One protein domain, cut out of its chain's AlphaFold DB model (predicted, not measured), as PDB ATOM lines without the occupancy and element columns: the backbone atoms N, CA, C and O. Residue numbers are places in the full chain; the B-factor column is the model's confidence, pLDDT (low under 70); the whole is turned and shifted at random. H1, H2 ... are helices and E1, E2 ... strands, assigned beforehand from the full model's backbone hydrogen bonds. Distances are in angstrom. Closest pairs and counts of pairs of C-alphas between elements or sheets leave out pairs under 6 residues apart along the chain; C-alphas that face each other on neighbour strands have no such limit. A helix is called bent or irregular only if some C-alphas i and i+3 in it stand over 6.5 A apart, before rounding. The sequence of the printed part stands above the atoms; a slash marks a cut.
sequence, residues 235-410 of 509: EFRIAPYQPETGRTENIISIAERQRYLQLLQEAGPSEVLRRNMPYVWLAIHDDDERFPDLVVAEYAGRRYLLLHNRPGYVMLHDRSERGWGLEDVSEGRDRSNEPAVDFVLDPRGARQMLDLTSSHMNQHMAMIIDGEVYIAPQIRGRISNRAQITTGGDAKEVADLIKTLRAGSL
ATOM      1  N   GLU A 235     -25.254   9.796 -39.828       90.75
ATOM      2  CA  GLU A 235     -24.357   8.669 -39.557       90.75
ATOM      3  C   GLU A 235     -22.909   9.140 -39.387       90.75
ATOM      4  O   GLU A 235     -22.483  10.154 -39.941       90.75
ATOM      5  N   PHE A 236     -22.116   8.352 -38.662       93.12
ATOM      6  CA  PHE A 236     -20.676   8.563 -38.553       93.12
ATOM      7  C   PHE A 236     -19.911   7.325 -38.999       93.12
ATOM      8  O   PHE A 236     -20.218   6.202 -38.588       93.12
ATOM      9  N   ARG A 237     -18.877   7.517 -39.823       95.44
ATOM     10  CA  ARG A 237     -18.015   6.427 -40.300       95.44
ATOM     11  C   ARG A 237     -16.556   6.842 -40.269       95.44
ATOM     12  O   ARG A 237     -16.206   7.956 -40.641       95.44
ATOM     13  N   ILE A 238     -15.682   5.934 -39.859       96.44
ATOM     14  CA  ILE A 238     -14.238   6.163 -39.912       96.44
ATOM     15  C   ILE A 238     -13.749   6.032 -41.359       96.44
ATOM     16  O   ILE A 238     -14.143   5.109 -42.079       96.44
ATOM     17  N   ALA A 239     -12.867   6.940 -41.777       95.50
ATOM     18  CA  ALA A 239     -12.259   6.929 -43.101       95.50
ATOM     19  C   ALA A 239     -10.875   6.249 -43.071       95.50
ATOM     20  O   ALA A 239     -10.063   6.575 -42.201       95.50
ATOM     21  N   PRO A 240     -10.579   5.300 -43.980       95.25
ATOM     22  CA  PRO A 240      -9.255   4.709 -44.114       95.25
ATOM     23  C   PRO A 240      -8.262   5.669 -44.778       95.25
ATOM     24  O   PRO A 240      -8.597   6.434 -45.686       95.25
ATOM     25  N   TYR A 241      -7.006   5.559 -44.359       93.50
ATOM     26  CA  TYR A 241      -5.888   6.302 -44.918       93.50
ATOM     27  C   TYR A 241      -5.345   5.658 -46.181       93.50
ATOM     28  O   TYR A 241      -5.281   4.430 -46.312       93.50
ATOM     29  N   GLN A 242      -4.868   6.507 -47.087       91.00
ATOM     30  CA  GLN A 242      -4.089   6.045 -48.222       91.00
ATOM     31  C   GLN A 242      -2.740   5.468 -47.754       91.00
ATOM     32  O   GLN A 242      -2.117   6.016 -46.838       91.00
ATOM     33  N   PRO A 243      -2.229   4.413 -48.415       84.88
ATOM     34  CA  PRO A 243      -0.960   3.773 -48.055       84.88
ATOM     35  C   PRO A 243       0.266   4.690 -48.185       84.88
ATOM     36  O   PRO A 243       1.312   4.403 -47.615       84.88
ATOM     37  N   GLU A 244       0.141   5.802 -48.908       83.25
ATOM     38  CA  GLU A 244       1.223   6.752 -49.190       83.25
ATOM     39  C   GLU A 244       1.402   7.812 -48.085       83.25
ATOM     40  O   GLU A 244       2.402   8.522 -48.069       83.25
ATOM     41  N   THR A 245       0.478   7.884 -47.118       80.81
ATOM     42  CA  THR A 245       0.494   8.880 -46.026       80.81
ATOM     43  C   THR A 245       1.563   8.630 -44.955       80.81
ATOM     44  O   THR A 245       1.762   9.466 -44.077       80.81
ATOM     45  N   GLY A 246       2.237   7.473 -44.977       77.50
ATOM     46  CA  GLY A 246       3.251   7.105 -43.979       77.50
ATOM     47  C   GLY A 246       2.698   6.816 -42.576       77.50
ATOM     48  O   GLY A 246       3.475   6.651 -41.635       77.50
ATOM     49  N   ARG A 247       1.370   6.743 -42.415       82.50
ATOM     50  CA  ARG A 247       0.725   6.289 -41.173       82.50
ATOM     51  C   ARG A 247       0.910   4.776 -41.006       82.50
ATOM     52  O   ARG A 247       1.311   4.095 -41.943       82.50
ATOM     53  N   THR A 248       0.639   4.249 -39.811       76.94
ATOM     54  CA  THR A 248       0.774   2.810 -39.478       76.94
ATOM     55  C   THR A 248      -0.554   2.128 -39.147       76.94
ATOM     56  O   THR A 248      -0.620   0.904 -39.086       76.94
ATOM     57  N   GLU A 249      -1.618   2.901 -38.941       82.56
ATOM     58  CA  GLU A 249      -2.924   2.417 -38.495       82.56
ATOM     59  C   GLU A 249      -4.024   2.844 -39.467       82.56
ATOM     60  O   GLU A 249      -3.931   3.902 -40.089       82.56
ATOM     61  N   ASN A 250      -5.077   2.024 -39.568       88.44
ATOM     62  CA  ASN A 250      -6.250   2.291 -40.405       88.44
ATOM     63  C   ASN A 250      -5.893   2.600 -41.880       88.44
ATOM     64  O   ASN A 250      -6.407   3.532 -42.492       88.44
ATOM     65  N   ILE A 251      -4.979   1.814 -42.448       90.25
ATOM     66  CA  ILE A 251      -4.518   1.950 -43.835       90.25
ATOM     67  C   ILE A 251      -5.199   0.894 -44.691       90.25
ATOM     68  O   ILE A 251      -5.257  -0.276 -44.304       90.25
ATOM     69  N   ILE A 252      -5.645   1.284 -45.882       91.38
ATOM     70  CA  ILE A 252      -6.066   0.317 -46.896       91.38
ATOM     71  C   ILE A 252      -4.854  -0.206 -47.677       91.38
ATOM     72  O   ILE A 252      -3.991   0.564 -48.107       91.38
ATOM     73  N   SER A 253      -4.773  -1.522 -47.891       92.00
ATOM     74  CA  SER A 253      -3.689  -2.079 -48.705       92.00
ATOM     75  C   SER A 253      -3.784  -1.596 -50.158       92.00
ATOM     76  O   SER A 253      -4.872  -1.346 -50.679       92.00
ATOM     77  N   ILE A 254      -2.643  -1.488 -50.848       91.25
ATOM     78  CA  ILE A 254      -2.600  -1.023 -52.249       91.25
ATOM     79  C   ILE A 254      -3.479  -1.909 -53.148       91.25
ATOM     80  O   ILE A 254      -4.214  -1.398 -53.992       91.25
ATOM     81  N   ALA A 255      -3.439  -3.229 -52.936       92.44
ATOM     82  CA  ALA A 255      -4.232  -4.190 -53.699       92.44
ATOM     83  C   ALA A 255      -5.739  -4.042 -53.435       92.44
ATOM     84  O   ALA A 255      -6.533  -4.072 -54.375       92.44
ATOM     85  N   GLU A 256      -6.146  -3.841 -52.177       93.19
ATOM     86  CA  GLU A 256      -7.553  -3.604 -51.845       93.19
ATOM     87  C   GLU A 256      -8.044  -2.274 -52.405       93.19
ATOM     88  O   GLU A 256      -9.096  -2.245 -53.035       93.19
ATOM     89  N   ARG A 257      -7.271  -1.193 -52.255       93.62
ATOM     90  CA  ARG A 257      -7.594   0.116 -52.842       93.62
ATOM     91  C   ARG A 257      -7.861  -0.015 -54.339       93.62
ATOM     92  O   ARG A 257      -8.904   0.424 -54.811       93.62
ATOM     93  N   GLN A 258      -6.957  -0.675 -55.067       93.69
ATOM     94  CA  GLN A 258      -7.104  -0.891 -56.506       93.69
ATOM     95  C   GLN A 258      -8.376  -1.680 -56.839       93.69
ATOM     96  O   GLN A 258      -9.088  -1.333 -57.778       93.69
ATOM     97  N   ARG A 259      -8.700  -2.702 -56.038       92.75
ATOM     98  CA  ARG A 259      -9.931  -3.483 -56.187       92.75
ATOM     99  C   ARG A 259     -11.184  -2.621 -56.009       92.75
ATOM    100  O   ARG A 259     -12.106  -2.747 -56.807       92.75
ATOM    101  N   TYR A 260     -11.235  -1.754 -54.998       92.75
ATOM    102  CA  TYR A 260     -12.389  -0.869 -54.780       92.75
ATOM    103  C   TYR A 260     -12.531   0.199 -55.866       92.75
ATOM    104  O   TYR A 260     -13.655   0.506 -56.255       92.75
ATOM    105  N   LEU A 261     -11.414   0.724 -56.378       93.06
ATOM    106  CA  LEU A 261     -11.411   1.646 -57.517       93.06
ATOM    107  C   LEU A 261     -11.936   0.965 -58.785       93.06
ATOM    108  O   LEU A 261     -12.767   1.530 -59.486       93.06
ATOM    109  N   GLN A 262     -11.494  -0.265 -59.052       92.94
ATOM    110  CA  GLN A 262     -11.968  -1.043 -60.194       92.94
ATOM    111  C   GLN A 262     -13.469  -1.340 -60.087       92.94
ATOM    112  O   GLN A 262     -14.209  -1.099 -61.036       92.94
ATOM    113  N   LEU A 263     -13.937  -1.786 -58.916       91.75
ATOM    114  CA  LEU A 263     -15.359  -2.057 -58.682       91.75
ATOM    115  C   LEU A 263     -16.231  -0.811 -58.854       91.75
ATOM    116  O   LEU A 263     -17.328  -0.918 -59.398       91.75
ATOM    117  N   LEU A 264     -15.742   0.359 -58.430       92.25
ATOM    118  CA  LEU A 264     -16.450   1.620 -58.629       92.25
ATOM    119  C   LEU A 264     -16.648   1.916 -60.121       92.25
ATOM    120  O   LEU A 264     -17.747   2.281 -60.519       92.25
ATOM    121  N   GLN A 265     -15.620   1.714 -60.951       91.75
ATOM    122  CA  GLN A 265     -15.714   1.952 -62.396       91.75
ATOM    123  C   GLN A 265     -16.585   0.912 -63.119       91.75
ATOM    124  O   GLN A 265     -17.289   1.256 -64.064       91.75
ATOM    125  N   GLU A 266     -16.557  -0.351 -62.684       91.00
ATOM    126  CA  GLU A 266     -17.283  -1.450 -63.339       91.00
ATOM    127  C   GLU A 266     -18.772  -1.510 -62.972       91.00
ATOM    128  O   GLU A 266     -19.611  -1.730 -63.844       91.00
ATOM    129  N   ALA A 267     -19.104  -1.352 -61.688       86.44
ATOM    130  CA  ALA A 267     -20.450  -1.598 -61.162       86.44
ATOM    131  C   ALA A 267     -21.080  -0.381 -60.466       86.44
ATOM    132  O   ALA A 267     -22.271  -0.400 -60.156       86.44
ATOM    133  N   GLY A 268     -20.304   0.679 -60.230       88.69
ATOM    134  CA  GLY A 268     -20.759   1.873 -59.528       88.69
ATOM    135  C   GLY A 268     -20.723   1.754 -57.994       88.69
ATOM    136  O   GLY A 268     -20.352   0.718 -57.431       88.69
ATOM    137  N   PRO A 269     -21.105   2.830 -57.284       86.88
ATOM    138  CA  PRO A 269     -20.978   2.928 -55.825       86.88
ATOM    139  C   PRO A 269     -21.972   2.038 -55.059       86.88
ATOM    140  O   PRO A 269     -21.663   1.547 -53.972       86.88
ATOM    141  N   SER A 270     -23.153   1.775 -55.624       78.56
ATOM    142  CA  SER A 270     -24.239   1.042 -54.955       78.56
ATOM    143  C   SER A 270     -24.001  -0.468 -54.849       78.56
ATOM    144  O   SER A 270     -24.537  -1.122 -53.951       78.56
ATOM    145  N   GLU A 271     -23.161  -1.042 -55.712       76.88
ATOM    146  CA  GLU A 271     -22.871  -2.480 -55.703       76.88
ATOM    147  C   GLU A 271     -22.135  -2.911 -54.426       76.88
ATOM    148  O   GLU A 271     -22.318  -4.012 -53.899       76.88
ATOM    149  N   VAL A 272     -21.329  -2.003 -53.887       76.25
ATOM    150  CA  VAL A 272     -20.547  -2.205 -52.670       76.25
ATOM    151  C   VAL A 272     -21.442  -2.349 -51.434       76.25
ATOM    152  O   VAL A 272     -21.196  -3.222 -50.596       76.25
ATOM    153  N   LEU A 273     -22.516  -1.555 -51.365       75.38
ATOM    154  CA  LEU A 273     -23.532  -1.623 -50.311       75.38
ATOM    155  C   LEU A 273     -24.282  -2.959 -50.339       75.38
ATOM    156  O   LEU A 273     -24.407  -3.624 -49.313       75.38
ATOM    157  N   ARG A 274     -24.717  -3.399 -51.526       75.12
ATOM    158  CA  ARG A 274     -25.474  -4.653 -51.705       75.12
ATOM    159  C   ARG A 274     -24.694  -5.888 -51.264       75.12
ATOM    160  O   ARG A 274     -25.275  -6.843 -50.757       75.12
ATOM    161  N   ARG A 275     -23.375  -5.867 -51.448       78.69
ATOM    162  CA  ARG A 275     -22.476  -6.977 -51.100       78.69
ATOM    163  C   ARG A 275     -21.979  -6.941 -49.654       78.69
ATOM    164  O   ARG A 275     -21.173  -7.796 -49.296       78.69
ATOM    165  N   ASN A 276     -22.427  -5.972 -48.847       84.50
ATOM    166  CA  ASN A 276     -21.994  -5.765 -47.461       84.50
ATOM    167  C   ASN A 276     -20.462  -5.829 -47.306       84.50
ATOM    168  O   ASN A 276     -19.916  -6.514 -46.438       84.50
ATOM    169  N   MET A 277     -19.753  -5.170 -48.224       88.62
ATOM    170  CA  MET A 277     -18.295  -5.158 -48.217       88.62
ATOM    171  C   MET A 277     -17.764  -4.349 -47.020       88.62
ATOM    172  O   MET A 277     -18.483  -3.506 -46.479       88.62
ATOM    173  N   PRO A 278     -16.511  -4.582 -46.578       91.44
ATOM    174  CA  PRO A 278     -15.955  -3.900 -45.408       91.44
ATOM    175  C   PRO A 278     -15.762  -2.390 -45.593       91.44
ATOM    176  O   PRO A 278     -15.647  -1.685 -44.590       91.44
ATOM    177  N   TYR A 279     -15.747  -1.906 -46.836       93.56
ATOM    178  CA  TYR A 279     -15.717  -0.486 -47.170       93.56
ATOM    179  C   TYR A 279     -16.872  -0.133 -48.099       93.56
ATOM    180  O   TYR A 279     -17.338  -1.002 -48.831       93.56
ATOM    181  N   VAL A 280     -17.289   1.131 -48.084       93.38
ATOM    182  CA  VAL A 280     -18.373   1.697 -48.890       93.38
ATOM    183  C   VAL A 280     -17.964   3.018 -49.530       93.38
ATOM    184  O   VAL A 280     -17.218   3.786 -48.931       93.38
ATOM    185  N   TRP A 281     -18.451   3.272 -50.745       93.75
ATOM    186  CA  TRP A 281     -18.341   4.568 -51.411       93.75
ATOM    187  C   TRP A 281     -19.573   5.410 -51.099       93.75
ATOM    188  O   TRP A 281     -20.684   4.994 -51.425       93.75
ATOM    189  N   LEU A 282     -19.374   6.581 -50.501       92.88
ATOM    190  CA  LEU A 282     -20.428   7.576 -50.290       92.88
ATOM    191  C   LEU A 282     -20.063   8.864 -51.024       92.88
ATOM    192  O   LEU A 282     -18.882   9.204 -51.122       92.88
ATOM    193  N   ALA A 283     -21.065   9.522 -51.607       93.00
ATOM    194  CA  ALA A 283     -20.857  10.747 -52.371       93.00
ATOM    195  C   ALA A 283     -20.408  11.870 -51.433       93.00
ATOM    196  O   ALA A 283     -20.831  11.906 -50.282       93.00
ATOM    197  N   ILE A 284     -19.539  12.757 -51.905       93.69
ATOM    198  CA  ILE A 284     -19.170  13.967 -51.167       93.69
ATOM    199  C   ILE A 284     -20.189  15.050 -51.529       93.69
ATOM    200  O   ILE A 284     -20.490  15.216 -52.708       93.69
ATOM    201  N   HIS A 285     -20.722  15.744 -50.524       90.00
ATOM    202  CA  HIS A 285     -21.748  16.769 -50.707       90.00
ATOM    203  C   HIS A 285     -21.218  17.980 -51.489       90.00
ATOM    204  O   HIS A 285     -21.863  18.449 -52.423       90.00
ATOM    205  N   ASP A 286     -20.023  18.457 -51.124       84.69
ATOM    206  CA  ASP A 286     -19.353  19.573 -51.792       84.69
ATOM    207  C   ASP A 286     -18.151  19.092 -52.626       84.69
ATOM    208  O   ASP A 286     -17.238  18.402 -52.152       84.69
ATOM    209  N   ASP A 287     -18.123  19.463 -53.903       74.19
ATOM    210  CA  ASP A 287     -17.042  19.117 -54.823       74.19
ATOM    211  C   ASP A 287     -15.734  19.877 -54.531       74.19
ATOM    212  O   ASP A 287     -14.654  19.413 -54.921       74.19
ATOM    213  N   ASP A 288     -15.791  20.991 -53.799       76.06
ATOM    214  CA  ASP A 288     -14.610  21.786 -53.456       76.06
ATOM    215  C   ASP A 288     -13.839  21.230 -52.248       76.06
ATOM    216  O   ASP A 288     -12.644  21.513 -52.083       76.06
ATOM    217  N   GLU A 289     -14.466  20.378 -51.430       77.00
ATOM    218  CA  GLU A 289     -13.845  19.847 -50.216       77.00
ATOM    219  C   GLU A 289     -12.682  18.900 -50.556       77.00
ATOM    220  O   GLU A 289     -12.779  18.054 -51.446       77.00
ATOM    221  N   ARG A 290     -11.530  19.013 -49.889       79.69
ATOM    222  CA  ARG A 290     -10.338  18.212 -50.232       79.69
ATOM    223  C   ARG A 290      -9.925  17.307 -49.086       79.69
ATOM    224  O   ARG A 290      -9.628  17.775 -47.993       79.69
ATOM    225  N   PHE A 291      -9.764  16.022 -49.396       86.75
ATOM    226  CA  PHE A 291      -9.298  15.006 -48.453       86.75
ATOM    227  C   PHE A 291      -7.948  14.412 -48.895       86.75
ATOM    228  O   PHE A 291      -7.918  13.335 -49.489       86.75
ATOM    229  N   PRO A 292      -6.812  15.090 -48.641       82.81
ATOM    230  CA  PRO A 292      -5.510  14.675 -49.177       82.81
ATOM    231  C   PRO A 292      -5.042  13.304 -48.664       82.81
ATOM    232  O   PRO A 292      -4.443  12.540 -49.415       82.81
ATOM    233  N   ASP A 293      -5.350  12.973 -47.408       89.00
ATOM    234  CA  ASP A 293      -4.888  11.742 -46.752       89.00
ATOM    235  C   ASP A 293      -5.849  10.549 -46.936       89.00
ATOM    236  O   ASP A 293      -5.514   9.414 -46.573       89.00
ATOM    237  N   LEU A 294      -7.052  10.787 -47.472       92.69
ATOM    238  CA  LEU A 294      -8.138   9.804 -47.554       92.69
ATOM    239  C   LEU A 294      -8.346   9.315 -48.982       92.69
ATOM    240  O   LEU A 294      -7.971   9.971 -49.946       92.69
ATOM    241  N   VAL A 295      -8.948   8.141 -49.130       92.75
ATOM    242  CA  VAL A 295      -9.170   7.534 -50.445       92.75
ATOM    243  C   VAL A 295     -10.402   8.158 -51.107       92.75
ATOM    244  O   VAL A 295     -11.533   7.848 -50.732       92.75
ATOM    245  N   VAL A 296     -10.173   9.005 -52.111       93.62
ATOM    246  CA  VAL A 296     -11.214   9.659 -52.919       93.62
ATOM    247  C   VAL A 296     -11.150   9.149 -54.355       93.62
ATOM    248  O   VAL A 296     -10.062   8.916 -54.886       93.62
ATOM    249  N   ALA A 297     -12.307   8.972 -54.987       92.56
ATOM    250  CA  ALA A 297     -12.412   8.578 -56.386       92.56
ATOM    251  C   ALA A 297     -13.551   9.318 -57.089       92.56
ATOM    252  O   ALA A 297     -14.549   9.671 -56.466       92.56
ATOM    253  N   GLU A 298     -13.414   9.530 -58.395       92.25
ATOM    254  CA  GLU A 298     -14.447  10.150 -59.222       92.25
ATOM    255  C   GLU A 298     -15.190   9.087 -60.038       92.25
ATOM    256  O   GLU A 298     -14.579   8.188 -60.629       92.25
ATOM    257  N   TYR A 299     -16.516   9.193 -60.075       92.19
ATOM    258  CA  TYR A 299     -17.384   8.343 -60.879       92.19
ATOM    259  C   TYR A 299     -18.575   9.151 -61.397       92.19
ATOM    260  O   TYR A 299     -19.270   9.812 -60.628       92.19
ATOM    261  N   ALA A 300     -18.811   9.100 -62.712       89.94
ATOM    262  CA  ALA A 300     -19.886   9.834 -63.385       89.94
ATOM    263  C   ALA A 300     -19.917  11.352 -63.069       89.94
ATOM    264  O   ALA A 300     -20.989  11.942 -62.970       89.94
ATOM    265  N   GLY A 301     -18.744  11.979 -62.900       88.50
ATOM    266  CA  GLY A 301     -18.612  13.410 -62.597       88.50
ATOM    267  C   GLY A 301     -18.924  13.797 -61.149       88.50
ATOM    268  O   GLY A 301     -18.984  14.983 -60.852       88.50
ATOM    269  N   ARG A 302     -19.133  12.823 -60.253       90.69
ATOM    270  CA  ARG A 302     -19.260  13.034 -58.805       90.69
ATOM    271  C   ARG A 302     -18.078  12.413 -58.079       90.69
ATOM    272  O   ARG A 302     -17.567  11.366 -58.494       90.69
ATOM    273  N   ARG A 303     -17.668  13.020 -56.970       92.81
ATOM    274  CA  ARG A 303     -16.602  12.482 -56.121       92.81
ATOM    275  C   ARG A 303     -17.182  11.652 -54.984       92.81
ATOM    276  O   ARG A 303     -18.198  11.999 -54.388       92.81
ATOM    277  N   TYR A 304     -16.501  10.560 -54.674       93.31
ATOM    278  CA  TYR A 304     -16.876   9.621 -53.630       93.31
ATOM    279  C   TYR A 304     -15.716   9.431 -52.663       93.31
ATOM    280  O   TYR A 304     -14.557   9.319 -53.071       93.31
ATOM    281  N   LEU A 305     -16.047   9.338 -51.380       94.94
ATOM    282  CA  LEU A 305     -15.119   9.010 -50.309       94.94
ATOM    283  C   LEU A 305     -15.299   7.544 -49.911       94.94
ATOM    284  O   LEU A 305     -16.423   7.077 -49.702       94.94
ATOM    285  N   LEU A 306     -14.191   6.809 -49.804       94.94
ATOM    286  CA  LEU A 306     -14.213   5.446 -49.282       94.94
ATOM    287  C   LEU A 306     -14.293   5.491 -47.754       94.94
ATOM    288  O   LEU A 306     -13.471   6.138 -47.113       94.94
ATOM    289  N   LEU A 307     -15.238   4.766 -47.166       95.69
ATOM    290  CA  LEU A 307     -15.489   4.737 -45.724       95.69
ATOM    291  C   LEU A 307     -15.619   3.304 -45.216       95.69
ATOM    292  O   LEU A 307     -15.979   2.405 -45.970       95.69
ATOM    293  N   HIS A 308     -15.328   3.062 -43.937       95.06
ATOM    294  CA  HIS A 308     -15.566   1.744 -43.342       95.06
ATOM    295  C   HIS A 308     -17.067   1.443 -43.232       95.06
ATOM    296  O   HIS A 308     -17.901   2.318 -43.002       95.06
ATOM    297  N   ASN A 309     -17.400   0.161 -43.355       92.62
ATOM    298  CA  ASN A 309     -18.748  -0.375 -43.173       92.62
ATOM    299  C   ASN A 309     -18.801  -1.496 -42.115       92.62
ATOM    300  O   ASN A 309     -19.821  -2.148 -41.921       92.62
ATOM    301  N   ARG A 310     -17.688  -1.756 -41.418       91.69
ATOM    302  CA  ARG A 310     -17.619  -2.792 -40.382       91.69
ATOM    303  C   ARG A 310     -18.118  -2.264 -39.035       91.69
ATOM    304  O   ARG A 310     -17.820  -1.115 -38.698       91.69
ATOM    305  N   PRO A 311     -18.782  -3.106 -38.219       90.00
ATOM    306  CA  PRO A 311     -19.136  -2.727 -36.856       90.00
ATOM    307  C   PRO A 311     -17.877  -2.336 -36.073       90.00
ATOM    308  O   PRO A 311     -16.807  -2.918 -36.261       90.00
ATOM    309  N   GLY A 312     -18.003  -1.322 -35.221       91.00
ATOM    310  CA  GLY A 312     -16.884  -0.721 -34.492       91.00
ATOM    311  C   GLY A 312     -16.231   0.458 -35.214       91.00
ATOM    312  O   GLY A 312     -15.715   1.330 -34.536       91.00
ATOM    313  N   TYR A 313     -16.317   0.547 -36.545       93.88
ATOM    314  CA  TYR A 313     -15.846   1.707 -37.326       93.88
ATOM    315  C   TYR A 313     -16.988   2.624 -37.781       93.88
ATOM    316  O   TYR A 313     -16.764   3.594 -38.505       93.88
ATOM    317  N   VAL A 314     -18.216   2.280 -37.403       93.12
ATOM    318  CA  VAL A 314     -19.430   2.962 -37.835       93.12
ATOM    319  C   VAL A 314     -20.359   3.168 -36.652       93.12
ATOM    320  O   VAL A 314     -20.465   2.312 -35.773       93.12
ATOM    321  N   MET A 315     -21.053   4.294 -36.676       92.06
ATOM    322  CA  MET A 315     -22.180   4.618 -35.820       92.06
ATOM    323  C   MET A 315     -23.323   4.998 -36.757       92.06
ATOM    324  O   MET A 315     -23.405   6.118 -37.255       92.06
ATOM    325  N   LEU A 316     -24.140   3.993 -37.063       89.25
ATOM    326  CA  LEU A 316     -25.279   4.105 -37.969       89.25
ATOM    327  C   LEU A 316     -26.512   4.492 -37.172       89.25
ATOM    328  O   LEU A 316     -26.670   4.037 -36.035       89.25
ATOM    329  N   HIS A 317     -27.390   5.290 -37.759       81.62
ATOM    330  CA  HIS A 317     -28.688   5.548 -37.166       81.62
ATOM    331  C   HIS A 317     -29.580   4.316 -37.360       81.62
ATOM    332  O   HIS A 317     -29.901   3.925 -38.481       81.62
ATOM    333  N   ASP A 318     -29.955   3.660 -36.265       73.44
ATOM    334  CA  ASP A 318     -30.962   2.604 -36.315       73.44
ATOM    335  C   ASP A 318     -32.343   3.266 -36.316       73.44
ATOM    336  O   ASP A 318     -32.694   3.939 -35.351       73.44
ATOM    337  N   ARG A 319     -33.123   3.058 -37.386       63.19
ATOM    338  CA  ARG A 319     -34.503   3.562 -37.517       63.19
ATOM    339  C   ARG A 319     -35.477   2.942 -36.507       63.19
ATOM    340  O   ARG A 319     -36.645   3.318 -36.468       63.19
ATOM    341  N   SER A 320     -35.041   1.977 -35.697       64.94
ATOM    342  CA  SER A 320     -35.838   1.510 -34.566       64.94
ATOM    343  C   SER A 320     -36.010   2.617 -33.515       64.94
ATOM    344  O   SER A 320     -35.135   3.460 -33.335       64.94
ATOM    345  N   GLU A 321     -37.083   2.570 -32.715       61.16
ATOM    346  CA  GLU A 321     -37.317   3.482 -31.568       61.16
ATOM    347  C   GLU A 321     -36.161   3.509 -30.539       61.16
ATOM    348  O   GLU A 321     -36.182   4.247 -29.553       61.16
ATOM    349  N   ARG A 322     -35.157   2.644 -30.720       65.00
ATOM    350  CA  ARG A 322     -33.975   2.514 -29.878       65.00
ATOM    351  C   ARG A 322     -32.707   3.127 -30.481       65.00
ATOM    352  O   ARG A 322     -31.671   3.019 -29.811       65.00
ATOM    353  N   GLY A 323     -32.787   3.744 -31.660       76.50
ATOM    354  CA  GLY A 323     -31.705   4.500 -32.283       76.50
ATOM    355  C   GLY A 323     -31.139   5.593 -31.377       76.50
ATOM    356  O   GLY A 323     -31.758   6.003 -30.394       76.50
ATOM    357  N   TRP A 324     -29.915   6.018 -31.676       86.38
ATOM    358  CA  TRP A 324     -29.341   7.218 -31.074       86.38
ATOM    359  C   TRP A 324     -29.806   8.442 -31.860       86.38
ATOM    360  O   TRP A 324     -30.129   8.339 -33.041       86.38
ATOM    361  N   GLY A 325     -29.820   9.599 -31.216       85.56
ATOM    362  CA  GLY A 325     -30.297  10.832 -31.822       85.56
ATOM    363  C   GLY A 325     -29.496  12.033 -31.366       85.56
ATOM    364  O   GLY A 325     -28.610  11.948 -30.510       85.56
ATOM    365  N   LEU A 326     -29.829  13.164 -31.965       87.12
ATOM    366  CA  LEU A 326     -29.264  14.452 -31.632       87.12
ATOM    367  C   LEU A 326     -30.288  15.214 -30.774       87.12
ATOM    368  O   LEU A 326     -31.480  15.221 -31.063       87.12
ATOM    369  N   GLU A 327     -29.838  15.733 -29.637       88.31
ATOM    370  CA  GLU A 327     -30.670  16.444 -28.659       88.31
ATOM    371  C   GLU A 327     -30.693  17.943 -28.959       88.31
ATOM    372  O   GLU A 327     -31.745  18.576 -28.895       88.31
ATOM    373  N   ASP A 328     -29.534  18.509 -29.304       89.31
ATOM    374  CA  ASP A 328     -29.398  19.924 -29.635       89.31
ATOM    375  C   ASP A 328     -28.225  20.170 -30.591       89.31
ATOM    376  O   ASP A 328     -27.238  19.430 -30.605       89.31
ATOM    377  N   VAL A 329     -28.332  21.244 -31.372       91.44
ATOM    378  CA  VAL A 329     -27.291  21.740 -32.275       91.44
ATOM    379  C   VAL A 329     -27.267  23.252 -32.201       91.44
ATOM    380  O   VAL A 329     -28.274  23.917 -32.457       91.44
ATOM    381  N   SER A 330     -26.098  23.808 -31.923       91.81
ATOM    382  CA  SER A 330     -25.886  25.236 -31.749       91.81
ATOM    383  C   SER A 330     -24.600  25.696 -32.423       91.81
ATOM    384  O   SER A 330     -23.663  24.924 -32.619       91.81
ATOM    385  N   GLU A 331     -24.544  26.983 -32.743       93.00
ATOM    386  CA  GLU A 331     -23.298  27.622 -33.145       93.00
ATOM    387  C   GLU A 331     -22.369  27.727 -31.931       93.00
ATOM    388  O   GLU A 331     -22.752  28.223 -30.869       93.00
ATOM    389  N   GLY A 332     -21.154  27.227 -32.101       91.19
ATOM    390  CA  GLY A 332     -20.079  27.266 -31.128       91.19
ATOM    391  C   GLY A 332     -18.902  28.088 -31.632       91.19
ATOM    392  O   GLY A 332     -18.866  28.576 -32.764       91.19
ATOM    393  N   ARG A 333     -17.894  28.221 -30.774       90.62
ATOM    394  CA  ARG A 333     -16.581  28.731 -31.167       90.62
ATOM    395  C   ARG A 333     -15.493  27.818 -30.651       90.62
ATOM    396  O   ARG A 333     -15.581  27.300 -29.534       90.62
ATOM    397  N   ASP A 334     -14.479  27.615 -31.477       88.69
ATOM    398  CA  ASP A 334     -13.320  26.820 -31.109       88.69
ATOM    399  C   ASP A 334     -12.382  27.607 -30.159       88.69
ATOM    400  O   ASP A 334     -12.638  28.752 -29.767       88.69
ATOM    401  N   ARG A 335     -11.252  26.999 -29.776       87.56
ATOM    402  CA  ARG A 335     -10.243  27.651 -28.914       87.56
ATOM    403  C   ARG A 335      -9.559  28.853 -29.572       87.56
ATOM    404  O   ARG A 335      -8.985  29.676 -28.862       87.56
ATOM    405  N   SER A 336      -9.600  28.929 -30.893       90.31
ATOM    406  CA  SER A 336      -9.027  29.983 -31.728       90.31
ATOM    407  C   SER A 336     -10.041  31.103 -32.010       90.31
ATOM    408  O   SER A 336      -9.705  32.068 -32.692       90.31
ATOM    409  N   ASN A 337     -11.254  31.017 -31.441       88.81
ATOM    410  CA  ASN A 337     -12.394  31.896 -31.711       88.81
ATOM    411  C   ASN A 337     -12.863  31.840 -33.183       88.81
ATOM    412  O   ASN A 337     -13.441  32.798 -33.695       88.81
ATOM    413  N   GLU A 338     -12.640  30.709 -33.847       91.31
ATOM    414  CA  GLU A 338     -13.197  30.379 -35.155       91.31
ATOM    415  C   GLU A 338     -14.613  29.795 -34.998       91.31
ATOM    416  O   GLU A 338     -14.906  29.158 -33.975       91.31
ATOM    417  N   PRO A 339     -15.513  30.020 -35.974       91.50
ATOM    418  CA  PRO A 339     -16.833  29.397 -36.001       91.50
ATOM    419  C   PRO A 339     -16.747  27.870 -35.908       91.50
ATOM    420  O   PRO A 339     -15.914  27.237 -36.554       91.50
ATOM    421  N   ALA A 340     -17.618  27.271 -35.100       93.00
ATOM    422  CA  ALA A 340     -17.701  25.828 -34.924       93.00
ATOM    423  C   ALA A 340     -19.162  25.391 -34.765       93.00
ATOM    424  O   ALA A 340     -20.029  26.191 -34.416       93.00
ATOM    425  N   VAL A 341     -19.441  24.110 -34.982       92.81
ATOM    426  CA  VAL A 341     -20.745  23.506 -34.683       92.81
ATOM    427  C   VAL A 341     -20.634  22.720 -33.387       92.81
ATOM    428  O   VAL A 341     -19.887  21.743 -33.312       92.81
ATOM    429  N   ASP A 342     -21.395  23.131 -32.379       93.19
ATOM    430  CA  ASP A 342     -21.547  22.393 -31.131       93.19
ATOM    431  C   ASP A 342     -22.829  21.568 -31.203       93.19
ATOM    432  O   ASP A 342     -23.900  22.087 -31.518       93.19
ATOM    433  N   PHE A 343     -22.739  20.283 -30.884       92.06
ATOM    434  CA  PHE A 343     -23.902  19.407 -30.889       92.06
ATOM    435  C   PHE A 343     -23.918  18.486 -29.670       92.06
ATOM    436  O   PHE A 343     -22.876  18.116 -29.108       92.06
ATOM    437  N   VAL A 344     -25.128  18.163 -29.228       92.12
ATOM    438  CA  VAL A 344     -25.409  17.349 -28.050       92.12
ATOM    439  C   VAL A 344     -26.116  16.087 -28.506       92.12
ATOM    440  O   VAL A 344     -27.159  16.155 -29.145       92.12
ATOM    441  N   LEU A 345     -25.530  14.938 -28.197       91.25
ATOM    442  CA  LEU A 345     -26.111  13.631 -28.472       91.25
ATOM    443  C   LEU A 345     -27.004  13.196 -27.315       91.25
ATOM    444  O   LEU A 345     -26.788  13.586 -26.170       91.25
ATOM    445  N   ASP A 346     -27.953  12.316 -27.609       90.19
ATOM    446  CA  ASP A 346     -28.718  11.635 -26.576       90.19
ATOM    447  C   ASP A 346     -27.812  10.703 -25.730       90.19
ATOM    448  O   ASP A 346     -26.734  10.283 -26.168       90.19
ATOM    449  N   PRO A 347     -28.236  10.278 -24.524       91.69
ATOM    450  CA  PRO A 347     -27.423   9.419 -23.664       91.69
ATOM    451  C   PRO A 347     -26.997   8.080 -24.286       91.69
ATOM    452  O   PRO A 347     -26.058   7.455 -23.778       91.69
ATOM    453  N   ARG A 348     -27.682   7.586 -25.329       90.06
ATOM    454  CA  ARG A 348     -27.253   6.388 -26.068       90.06
ATOM    455  C   ARG A 348     -26.194   6.730 -27.102       90.06
ATOM    456  O   ARG A 348     -25.157   6.064 -27.113       90.06
ATOM    457  N   GLY A 349     -26.420   7.763 -27.908       90.88
ATOM    458  CA  GLY A 349     -25.448   8.298 -28.855       90.88
ATOM    459  C   GLY A 349     -24.149   8.679 -28.167       90.88
ATOM    460  O   GLY A 349     -23.081   8.309 -28.638       90.88
ATOM    461  N   ALA A 350     -24.226   9.267 -26.974       93.12
ATOM    462  CA  ALA A 350     -23.067   9.607 -26.161       93.12
ATOM    463  C   ALA A 350     -22.182   8.396 -25.812       93.12
ATOM    464  O   ALA A 350     -20.959   8.524 -25.747       93.12
ATOM    465  N   ARG A 351     -22.772   7.212 -25.585       93.31
ATOM    466  CA  ARG A 351     -22.011   5.976 -25.313       93.31
ATOM    467  C   ARG A 351     -21.396   5.416 -26.587       93.31
ATOM    468  O   ARG A 351     -20.215   5.098 -26.588       93.31
ATOM    469  N   GLN A 352     -22.176   5.347 -27.666       92.50
ATOM    470  CA  GLN A 352     -21.694   4.838 -28.953       92.50
ATOM    471  C   GLN A 352     -20.565   5.710 -29.512       92.50
ATOM    472  O   GLN A 352     -19.540   5.192 -29.945       92.50
ATOM    473  N   MET A 353     -20.711   7.033 -29.417       94.62
ATOM    474  CA  MET A 353     -19.693   8.005 -29.809       94.62
ATOM    475  C   MET A 353     -18.441   7.900 -28.928       94.62
ATOM    476  O   MET A 353     -17.318   7.992 -29.430       94.62
ATOM    477  N   LEU A 354     -18.601   7.653 -27.624       95.06
ATOM    478  CA  LEU A 354     -17.471   7.435 -26.719       95.06
ATOM    479  C   LEU A 354     -16.693   6.173 -27.074       95.06
ATOM    480  O   LEU A 354     -15.462   6.215 -27.100       95.06
ATOM    481  N   ASP A 355     -17.394   5.079 -27.358       94.38
ATOM    482  CA  ASP A 355     -16.779   3.818 -27.756       94.38
ATOM    483  C   ASP A 355     -16.057   3.988 -29.100       94.38
ATOM    484  O   ASP A 355     -14.854   3.724 -29.176       94.38
ATOM    485  N   LEU A 356     -16.736   4.559 -30.105       94.50
ATOM    486  CA  LEU A 356     -16.193   4.811 -31.442       94.50
ATOM    487  C   LEU A 356     -14.951   5.704 -31.397       94.50
ATOM    488  O   LEU A 356     -13.915   5.355 -31.963       94.50
ATOM    489  N   THR A 357     -15.022   6.847 -30.712       95.56
ATOM    490  CA  THR A 357     -13.879   7.767 -30.635       95.56
ATOM    491  C   THR A 357     -12.744   7.172 -29.815       95.56
ATOM    492  O   THR A 357     -11.589   7.316 -30.202       95.56
ATOM    493  N   SER A 358     -13.031   6.442 -28.730       94.56
ATOM    494  CA  SER A 358     -11.991   5.874 -27.862       94.56
ATOM    495  C   SER A 358     -11.039   4.909 -28.567       94.56
ATOM    496  O   SER A 358      -9.857   4.890 -28.225       94.56
ATOM    497  N   SER A 359     -11.519   4.158 -29.560       94.12
ATOM    498  CA  SER A 359     -10.701   3.232 -30.346       94.12
ATOM    499  C   SER A 359     -10.092   3.851 -31.612       94.12
ATOM    500  O   SER A 359      -9.240   3.220 -32.228       94.12
ATOM    501  N   HIS A 360     -10.494   5.070 -32.000       94.81
ATOM    502  CA  HIS A 360     -10.102   5.714 -33.265       94.81
ATOM    503  C   HIS A 360      -9.507   7.118 -33.063       94.81
ATOM    504  O   HIS A 360      -9.796   8.059 -33.801       94.81
ATOM    505  N   MET A 361      -8.644   7.276 -32.059       94.50
ATOM    506  CA  MET A 361      -7.923   8.533 -31.825       94.50
ATOM    507  C   MET A 361      -7.060   8.924 -33.032       94.50
ATOM    508  O   MET A 361      -6.399   8.079 -33.629       94.50
ATOM    509  N   ASN A 362      -7.017  10.219 -33.357       92.12
ATOM    510  CA  ASN A 362      -6.267  10.793 -34.481       92.12
ATOM    511  C   ASN A 362      -6.686  10.296 -35.875       92.12
ATOM    512  O   ASN A 362      -5.972  10.570 -36.846       92.12
ATOM    513  N   GLN A 363      -7.829   9.615 -35.990       93.94
ATOM    514  CA  GLN A 363      -8.385   9.155 -37.261       93.94
ATOM    515  C   GLN A 363      -9.436  10.140 -37.797       93.94
ATOM    516  O   GLN A 363     -10.020  10.895 -37.016       93.94
ATOM    517  N   HIS A 364      -9.670  10.165 -39.113       94.06
ATOM    518  CA  HIS A 364     -10.757  10.966 -39.688       94.06
ATOM    519  C   HIS A 364     -12.089  10.245 -39.533       94.06
ATOM    520  O   HIS A 364     -12.216   9.065 -39.868       94.06
ATOM    521  N   MET A 365     -13.078  10.983 -39.046       95.06
ATOM    522  CA  MET A 365     -14.452  10.530 -38.916       95.06
ATOM    523  C   MET A 365     -15.309  11.348 -39.865       95.06
ATOM    524  O   MET A 365     -15.443  12.554 -39.684       95.06
ATOM    525  N   ALA A 366     -15.865  10.691 -40.872       95.06
ATOM    526  CA  ALA A 366     -16.823  11.290 -41.775       95.06
ATOM    527  C   ALA A 366     -18.175  11.448 -41.081       95.06
ATOM    528  O   ALA A 366     -18.661  10.514 -40.434       95.06
ATOM    529  N   MET A 367     -18.758  12.629 -41.246       92.88
ATOM    530  CA  MET A 367     -20.151  12.920 -40.956       92.88
ATOM    531  C   MET A 367     -20.947  12.728 -42.240       92.88
ATOM    532  O   MET A 367     -20.659  13.368 -43.252       92.88
ATOM    533  N   ILE A 368     -21.930  11.840 -42.179       92.00
ATOM    534  CA  ILE A 368     -22.794  11.511 -43.303       92.00
ATOM    535  C   ILE A 368     -24.206  11.941 -42.960       92.00
ATOM    536  O   ILE A 368     -24.688  11.647 -41.868       92.00
ATOM    537  N   ILE A 369     -24.861  12.620 -43.890       89.44
ATOM    538  CA  ILE A 369     -26.270  12.977 -43.790       89.44
ATOM    539  C   ILE A 369     -26.911  12.565 -45.110       89.44
ATOM    540  O   ILE A 369     -26.372  12.867 -46.171       89.44
ATOM    541  N   ASP A 370     -27.994  11.795 -45.049       86.94
ATOM    542  CA  ASP A 370     -28.718  11.298 -46.233       86.94
ATOM    543  C   ASP A 370     -27.848  10.531 -47.237       86.94
ATOM    544  O   ASP A 370     -28.064  10.537 -48.445       86.94
ATOM    545  N   GLY A 371     -26.840   9.825 -46.719       87.38
ATOM    546  CA  GLY A 371     -25.910   9.047 -47.537       87.38
ATOM    547  C   GLY A 371     -24.832   9.877 -48.243       87.38
ATOM    548  O   GLY A 371     -24.008   9.298 -48.955       87.38
ATOM    549  N   GLU A 372     -24.777  11.189 -48.009       90.88
ATOM    550  CA  GLU A 372     -23.724  12.078 -48.502       90.88
ATOM    551  C   GLU A 372     -22.771  12.484 -47.374       90.88
ATOM    552  O   GLU A 372     -23.172  12.751 -46.243       90.88
ATOM    553  N   VAL A 373     -21.476  12.513 -47.674       93.12
ATOM    554  CA  VAL A 373     -20.424  12.955 -46.762       93.12
ATOM    555  C   VAL A 373     -20.354  14.471 -46.800       93.12
ATOM    556  O   VAL A 373     -20.020  15.043 -47.835       93.12
ATOM    557  N   TYR A 374     -20.623  15.098 -45.658       90.69
ATOM    558  CA  TYR A 374     -20.548  16.550 -45.510       90.69
ATOM    559  C   TYR A 374     -19.157  17.028 -45.137       90.69
ATOM    560  O   TYR A 374     -18.714  18.030 -45.664       90.69
ATOM    561  N   ILE A 375     -18.515  16.338 -44.190       91.25
ATOM    562  CA  ILE A 375     -17.183  16.678 -43.682       91.25
ATOM    563  C   ILE A 375     -16.491  15.430 -43.131       91.25
ATOM    564  O   ILE A 375     -17.152  14.477 -42.707       91.25
ATOM    565  N   ALA A 376     -15.159  15.450 -43.044       93.69
ATOM    566  CA  ALA A 376     -14.379  14.389 -42.392       93.69
ATOM    567  C   ALA A 376     -13.299  14.921 -41.425       93.69
ATOM    568  O   ALA A 376     -12.098  14.783 -41.690       93.69
ATOM    569  N   PRO A 377     -13.671  15.527 -40.280       91.81
ATOM    570  CA  PRO A 377     -12.714  16.042 -39.304       91.81
ATOM    571  C   PRO A 377     -11.908  14.936 -38.609       91.81
ATOM    572  O   PRO A 377     -12.301  13.770 -38.530       91.81
ATOM    573  N   GLN A 378     -10.755  15.319 -38.061       92.56
ATOM    574  CA  GLN A 378      -9.908  14.421 -37.277       92.56
ATOM    575  C   GLN A 378     -10.379  14.339 -35.816       92.56
ATOM    576  O   GLN A 378     -10.588  15.361 -35.158       92.56
ATOM    577  N   ILE A 379     -10.453  13.125 -35.267       93.94
ATOM    578  CA  ILE A 379     -10.770  12.885 -33.854       93.94
ATOM    579  C   ILE A 379      -9.579  13.306 -32.980       93.94
ATOM    580  O   ILE A 379      -8.544  12.641 -32.960       93.94
ATOM    581  N   ARG A 380      -9.734  14.398 -32.222       91.31
ATOM    582  CA  ARG A 380      -8.692  14.942 -31.321       91.31
ATOM    583  C   ARG A 380      -8.793  14.455 -29.871       91.31
ATOM    584  O   ARG A 380      -7.881  14.681 -29.081       91.31
ATOM    585  N   GLY A 381      -9.907  13.838 -29.492       92.62
ATOM    586  CA  GLY A 381     -10.163  13.431 -28.115       92.62
ATOM    587  C   GLY A 381     -11.394  12.547 -27.993       92.62
ATOM    588  O   GLY A 381     -12.109  12.316 -28.965       92.62
ATOM    589  N   ARG A 382     -11.622  12.023 -26.784       92.50
ATOM    590  CA  ARG A 382     -12.775  11.160 -26.494       92.50
ATOM    591  C   ARG A 382     -14.014  12.032 -26.368       92.50
ATOM    592  O   ARG A 382     -14.034  12.945 -25.544       92.50
ATOM    593  N   ILE A 383     -15.025  11.736 -27.168       92.31
ATOM    594  CA  ILE A 383     -16.266  12.503 -27.230       92.31
ATOM    595  C   ILE A 383     -17.347  11.684 -26.536       92.31
ATOM    596  O   ILE A 383     -17.477  10.498 -26.797       92.31
ATOM    597  N   SER A 384     -18.095  12.304 -25.628       92.44
ATOM    598  CA  SER A 384     -19.239  11.661 -24.974       92.44
ATOM    599  C   SER A 384     -20.525  12.348 -25.420       92.44
ATOM    600  O   SER A 384     -20.931  12.194 -26.563       92.44
ATOM    601  N   ASN A 385     -21.139  13.145 -24.546       92.38
ATOM    602  CA  ASN A 385     -22.431  13.773 -24.802       92.38
ATOM    603  C   ASN A 385     -22.342  15.010 -25.697       92.38
ATOM    604  O   ASN A 385     -23.210  15.238 -26.526       92.38
ATOM    605  N   ARG A 386     -21.306  15.829 -25.498       91.88
ATOM    606  CA  ARG A 386     -21.091  17.066 -26.250       91.88
ATOM    607  C   ARG A 386     -19.906  16.894 -27.179       91.88
ATOM    608  O   ARG A 386     -18.842  16.443 -26.746       91.88
ATOM    609  N   ALA A 387     -20.094  17.311 -28.416       91.00
ATOM    610  CA  ALA A 387     -19.087  17.302 -29.452       91.00
ATOM    611  C   ALA A 387     -19.013  18.680 -30.110       91.00
ATOM    612  O   ALA A 387     -20.000  19.413 -30.144       91.00
ATOM    613  N   GLN A 388     -17.830  19.011 -30.614       92.38
ATOM    614  CA  GLN A 388     -17.579  20.236 -31.355       92.38
ATOM    615  C   GLN A 388     -16.901  19.874 -32.674       92.38
ATOM    616  O   GLN A 388     -15.938  19.101 -32.689       92.38
ATOM    617  N   ILE A 389     -17.400  20.447 -33.762       90.62
ATOM    618  CA  ILE A 389     -16.841  20.338 -35.108       90.62
ATOM    619  C   ILE A 389     -16.304  21.698 -35.510       90.62
ATOM    620  O   ILE A 389     -17.037  22.680 -35.534       90.62
ATOM    621  N   THR A 390     -15.026  21.738 -35.859       87.75
ATOM    622  CA  THR A 390     -14.400  22.920 -36.449       87.75
ATOM    623  C   THR A 390     -14.451  22.771 -37.967       87.75
ATOM    624  O   THR A 390     -13.774  21.896 -38.509       87.75
ATOM    625  N   THR A 391     -15.256  23.594 -38.636       77.50
ATOM    626  CA  THR A 391     -15.137  23.851 -40.082       77.50
ATOM    627  C   THR A 391     -14.062  24.925 -40.259       77.50
ATOM    628  O   THR A 391     -13.793  25.656 -39.312       77.50
ATOM    629  N   GLY A 392     -13.369  25.003 -41.394       76.94
ATOM    630  CA  GLY A 392     -12.131  25.789 -41.576       76.94
ATOM    631  C   GLY A 392     -12.240  27.325 -41.479       76.94
ATOM    632  O   GLY A 392     -11.514  28.021 -42.185       76.94
ATOM    633  N   GLY A 393     -13.139  27.857 -40.651       78.19
ATOM    634  CA  GLY A 393     -13.331  29.273 -40.366       78.19
ATOM    635  C   GLY A 393     -14.516  29.911 -41.092       78.19
ATOM    636  O   GLY A 393     -14.800  31.083 -40.842       78.19
ATOM    637  N   ASP A 394     -15.218  29.184 -41.970       85.81
ATOM    638  CA  ASP A 394     -16.358  29.732 -42.708       85.81
ATOM    639  C   ASP A 394     -17.652  29.677 -41.880       85.81
ATOM    640  O   ASP A 394     -18.232  28.619 -41.629       85.81
ATOM    641  N   ALA A 395     -18.130  30.853 -41.471       88.25
ATOM    642  CA  ALA A 395     -19.377  30.998 -40.728       88.25
ATOM    643  C   ALA A 395     -20.612  30.575 -41.540       88.25
ATOM    644  O   ALA A 395     -21.612  30.153 -40.956       88.25
ATOM    645  N   LYS A 396     -20.567  30.679 -42.875       89.50
ATOM    646  CA  LYS A 396     -21.682  30.253 -43.726       89.50
ATOM    647  C   LYS A 396     -21.811  28.731 -43.723       89.50
ATOM    648  O   LYS A 396     -22.912  28.224 -43.530       89.50
ATOM    649  N   GLU A 397     -20.691  28.026 -43.849       87.94
ATOM    650  CA  GLU A 397     -20.629  26.562 -43.787       87.94
ATOM    651  C   GLU A 397     -21.172  26.035 -42.449       87.94
ATOM    652  O   GLU A 397     -21.970  25.101 -42.419       87.94
ATOM    653  N   VAL A 398     -20.829  26.696 -41.335       90.62
ATOM    654  CA  VAL A 398     -21.380  26.386 -40.004       90.62
ATOM    655  C   VAL A 398     -22.902  26.537 -39.975       90.62
ATOM    656  O   VAL A 398     -23.599  25.649 -39.484       90.62
ATOM    657  N   ALA A 399     -23.433  27.646 -40.495       90.94
ATOM    658  CA  ALA A 399     -24.872  27.897 -40.502       90.94
ATOM    659  C   ALA A 399     -25.635  26.875 -41.361       90.94
ATOM    660  O   ALA A 399     -26.679  26.372 -40.932       90.94
ATOM    661  N   ASP A 400     -25.099  26.541 -42.536       89.25
ATOM    662  CA  ASP A 400     -25.676  25.544 -43.437       89.25
ATOM    663  C   ASP A 400     -25.634  24.145 -42.798       89.25
ATOM    664  O   ASP A 400     -26.652  23.450 -42.772       89.25
ATOM    665  N   LEU A 401     -24.523  23.770 -42.151       88.94
ATOM    666  CA  LEU A 401     -24.404  22.498 -41.434       88.94
ATOM    667  C   LEU A 401     -25.379  22.397 -40.249       88.94
ATOM    668  O   LEU A 401     -26.046  21.376 -40.084       88.94
ATOM    669  N   ILE A 402     -25.521  23.454 -39.439       90.50
ATOM    670  CA  ILE A 402     -26.494  23.490 -38.331       90.50
ATOM    671  C   ILE A 402     -27.915  23.309 -38.858       90.50
ATOM    672  O   ILE A 402     -28.711  22.581 -38.262       90.50
ATOM    673  N   LYS A 403     -28.248  23.974 -39.968       89.69
ATOM    674  CA  LYS A 403     -29.569  23.871 -40.586       89.69
ATOM    675  C   LYS A 403     -29.856  22.434 -41.022       89.69
ATOM    676  O   LYS A 403     -30.924  21.920 -40.694       89.69
ATOM    677  N   THR A 404     -28.905  21.783 -41.687       87.88
ATOM    678  CA  THR A 404     -29.039  20.390 -42.136       87.88
ATOM    679  C   THR A 404     -29.140  19.423 -40.953       87.88
ATOM    680  O   THR A 404     -30.049  18.597 -40.909       87.88
ATOM    681  N   LEU A 405     -28.292  19.570 -39.929       87.62
ATOM    682  CA  LEU A 405     -28.334  18.721 -38.733       87.62
ATOM    683  C   LEU A 405     -29.638  18.873 -37.944       87.62
ATOM    684  O   LEU A 405     -30.165  17.888 -37.435       87.62
ATOM    685  N   ARG A 406     -30.196  20.086 -37.856       84.31
ATOM    686  CA  ARG A 406     -31.502  20.318 -37.217       84.31
ATOM    687  C   ARG A 406     -32.656  19.731 -38.023       84.31
ATOM    688  O   ARG A 406     -33.582  19.198 -37.420       84.31
ATOM    689  N   ALA A 407     -32.598  19.815 -39.351       75.75
ATOM    690  CA  ALA A 407     -33.591  19.202 -40.229       75.75
ATOM    691  C   ALA A 407     -33.578  17.667 -40.119       75.75
ATOM    692  O   ALA A 407     -34.637  17.049 -40.147       75.75
ATOM    693  N   GLY A 408     -32.399  17.070 -39.920       64.62
ATOM    694  CA  GLY A 408     -32.245  15.632 -39.697       64.62
ATOM    695  C   GLY A 408     -32.586  15.130 -38.306       64.62
ATOM    696  O   GLY A 408     -33.127  14.047 -38.116       64.62
ATOM    697  N   SER A 409     -32.311  15.961 -37.309       62.56
ATOM    698  CA  SER A 409     -32.563  15.657 -35.909       62.56
ATOM    699  C   SER A 409     -34.032  15.772 -35.506       62.56
ATOM    700  O   SER A 409     -34.324  15.529 -34.338       62.56
ATOM    701  N   LEU A 410     -34.953  16.171 -36.393       52.09
ATOM    702  CA  LEU A 410     -36.372  16.196 -36.053       52.09
ATOM    703  C   LEU A 410     -36.884  14.744 -35.981       52.09
ATOM    704  O   LEU A 410     -37.090  14.134 -37.031       52.09
TER     705      LEU A 410
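AT A GLANCE: This is residues 235 to 410 of the 509 residues of an uncharacterized protein of Phycisphaerae bacterium (UniProt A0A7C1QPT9). A six-stranded sheet curls like part of a barrel and folds back on itself, with H1 over its E2 E4 E3 leaf at one end of the domain. Toward the other end stands a small three-stranded sheet with H4 along one face, while H3 touches an end of this sheet and grazes the large one. The printed part has 176 residues in the order E1 H1 H2 E2 E3 E4 E5 E6 H3 E7 E8 E9 H4, four named helices and nine named strands, mixed in class. The large sheet runs E1 E7 E8 E2 E4 E3, mixed; the small one runs E5 E6 E9, antiparallel. The whole is compact, with a radius of gyration of the C-alphas of 16.1 A and spans of 42 by 36 by 32 A.

IN THESE COORDINATES: Find C-alpha 235 at (-24.357, 8.669, -39.557), where E1, residues 235 to 238, begins. The large sheet also holds E7, 365 to 369, E8, 372 to 375, E2, 279 to 284, E4, 302 to 308, 19.5 A, and E3, 296 to 299. H1, 254 to 267, runs 20.0 A from (-2.600, -1.023, -52.249), and H2 is 270 to 274. Look next at E5, 326 to 333, 19.1 A, E6, 339 to 345, 19.8 A, and E9, 386 to 390. H3, 349 to 359, spans 15.7 A; H4, 395 to 408, spans 20.1 A and ends at (-32.245, 15.632, -39.697).

HOW THE PARTS SIT: The large sheet is a folded sheet, bent into two leaves: E1 E7 face E2 E4 E3, with E8 as the hinge. In it, N 237 and O 366 are 3.1 A apart between antiparallel E1 and E7, and N 373 and O 283 are 2.8 A apart between parallel E8 and E2. E1, H1 H2, E2 form a split strand-helix-strand unit, two same-way strands with E7 E8 between them, its crossover right-handed. H1 is on this sheet at a height of 9.2 A, slantwise to E4 at 50 degrees on the local plane; H2 only grazes the sheet. In the hairpin E5 and E6, N 330 and O 342 are 2.8 A apart; E5 bends by 52 degrees at residue 330. N 343 and O 387 of E6 and E9 are 3.0 A apart. H4 makes two layers with the small sheet, helix on one face, at a height of 8.9 A; the closest C-alphas of E6 and H4, Pro 339 and Ala 395, are 5.6 A apart. H3 is on the small sheet too; the closest C-alphas of H3 and E9, those of Ala 350 and Arg 386, are 7.7 A apart. Every O i to N i+4 pair is within hydrogen-bond range in H1, H2, H3 and H4.

THE WHOLE: The farthest C-alphas, Glu 266 and Asn 337, are 46.2 A apart. The printed part has no cut; the links E1 to H1, E2 to E3 and E4 to E5 are long. Look for pLDDT under 70 at residues 319 to 322 and 408 to 410.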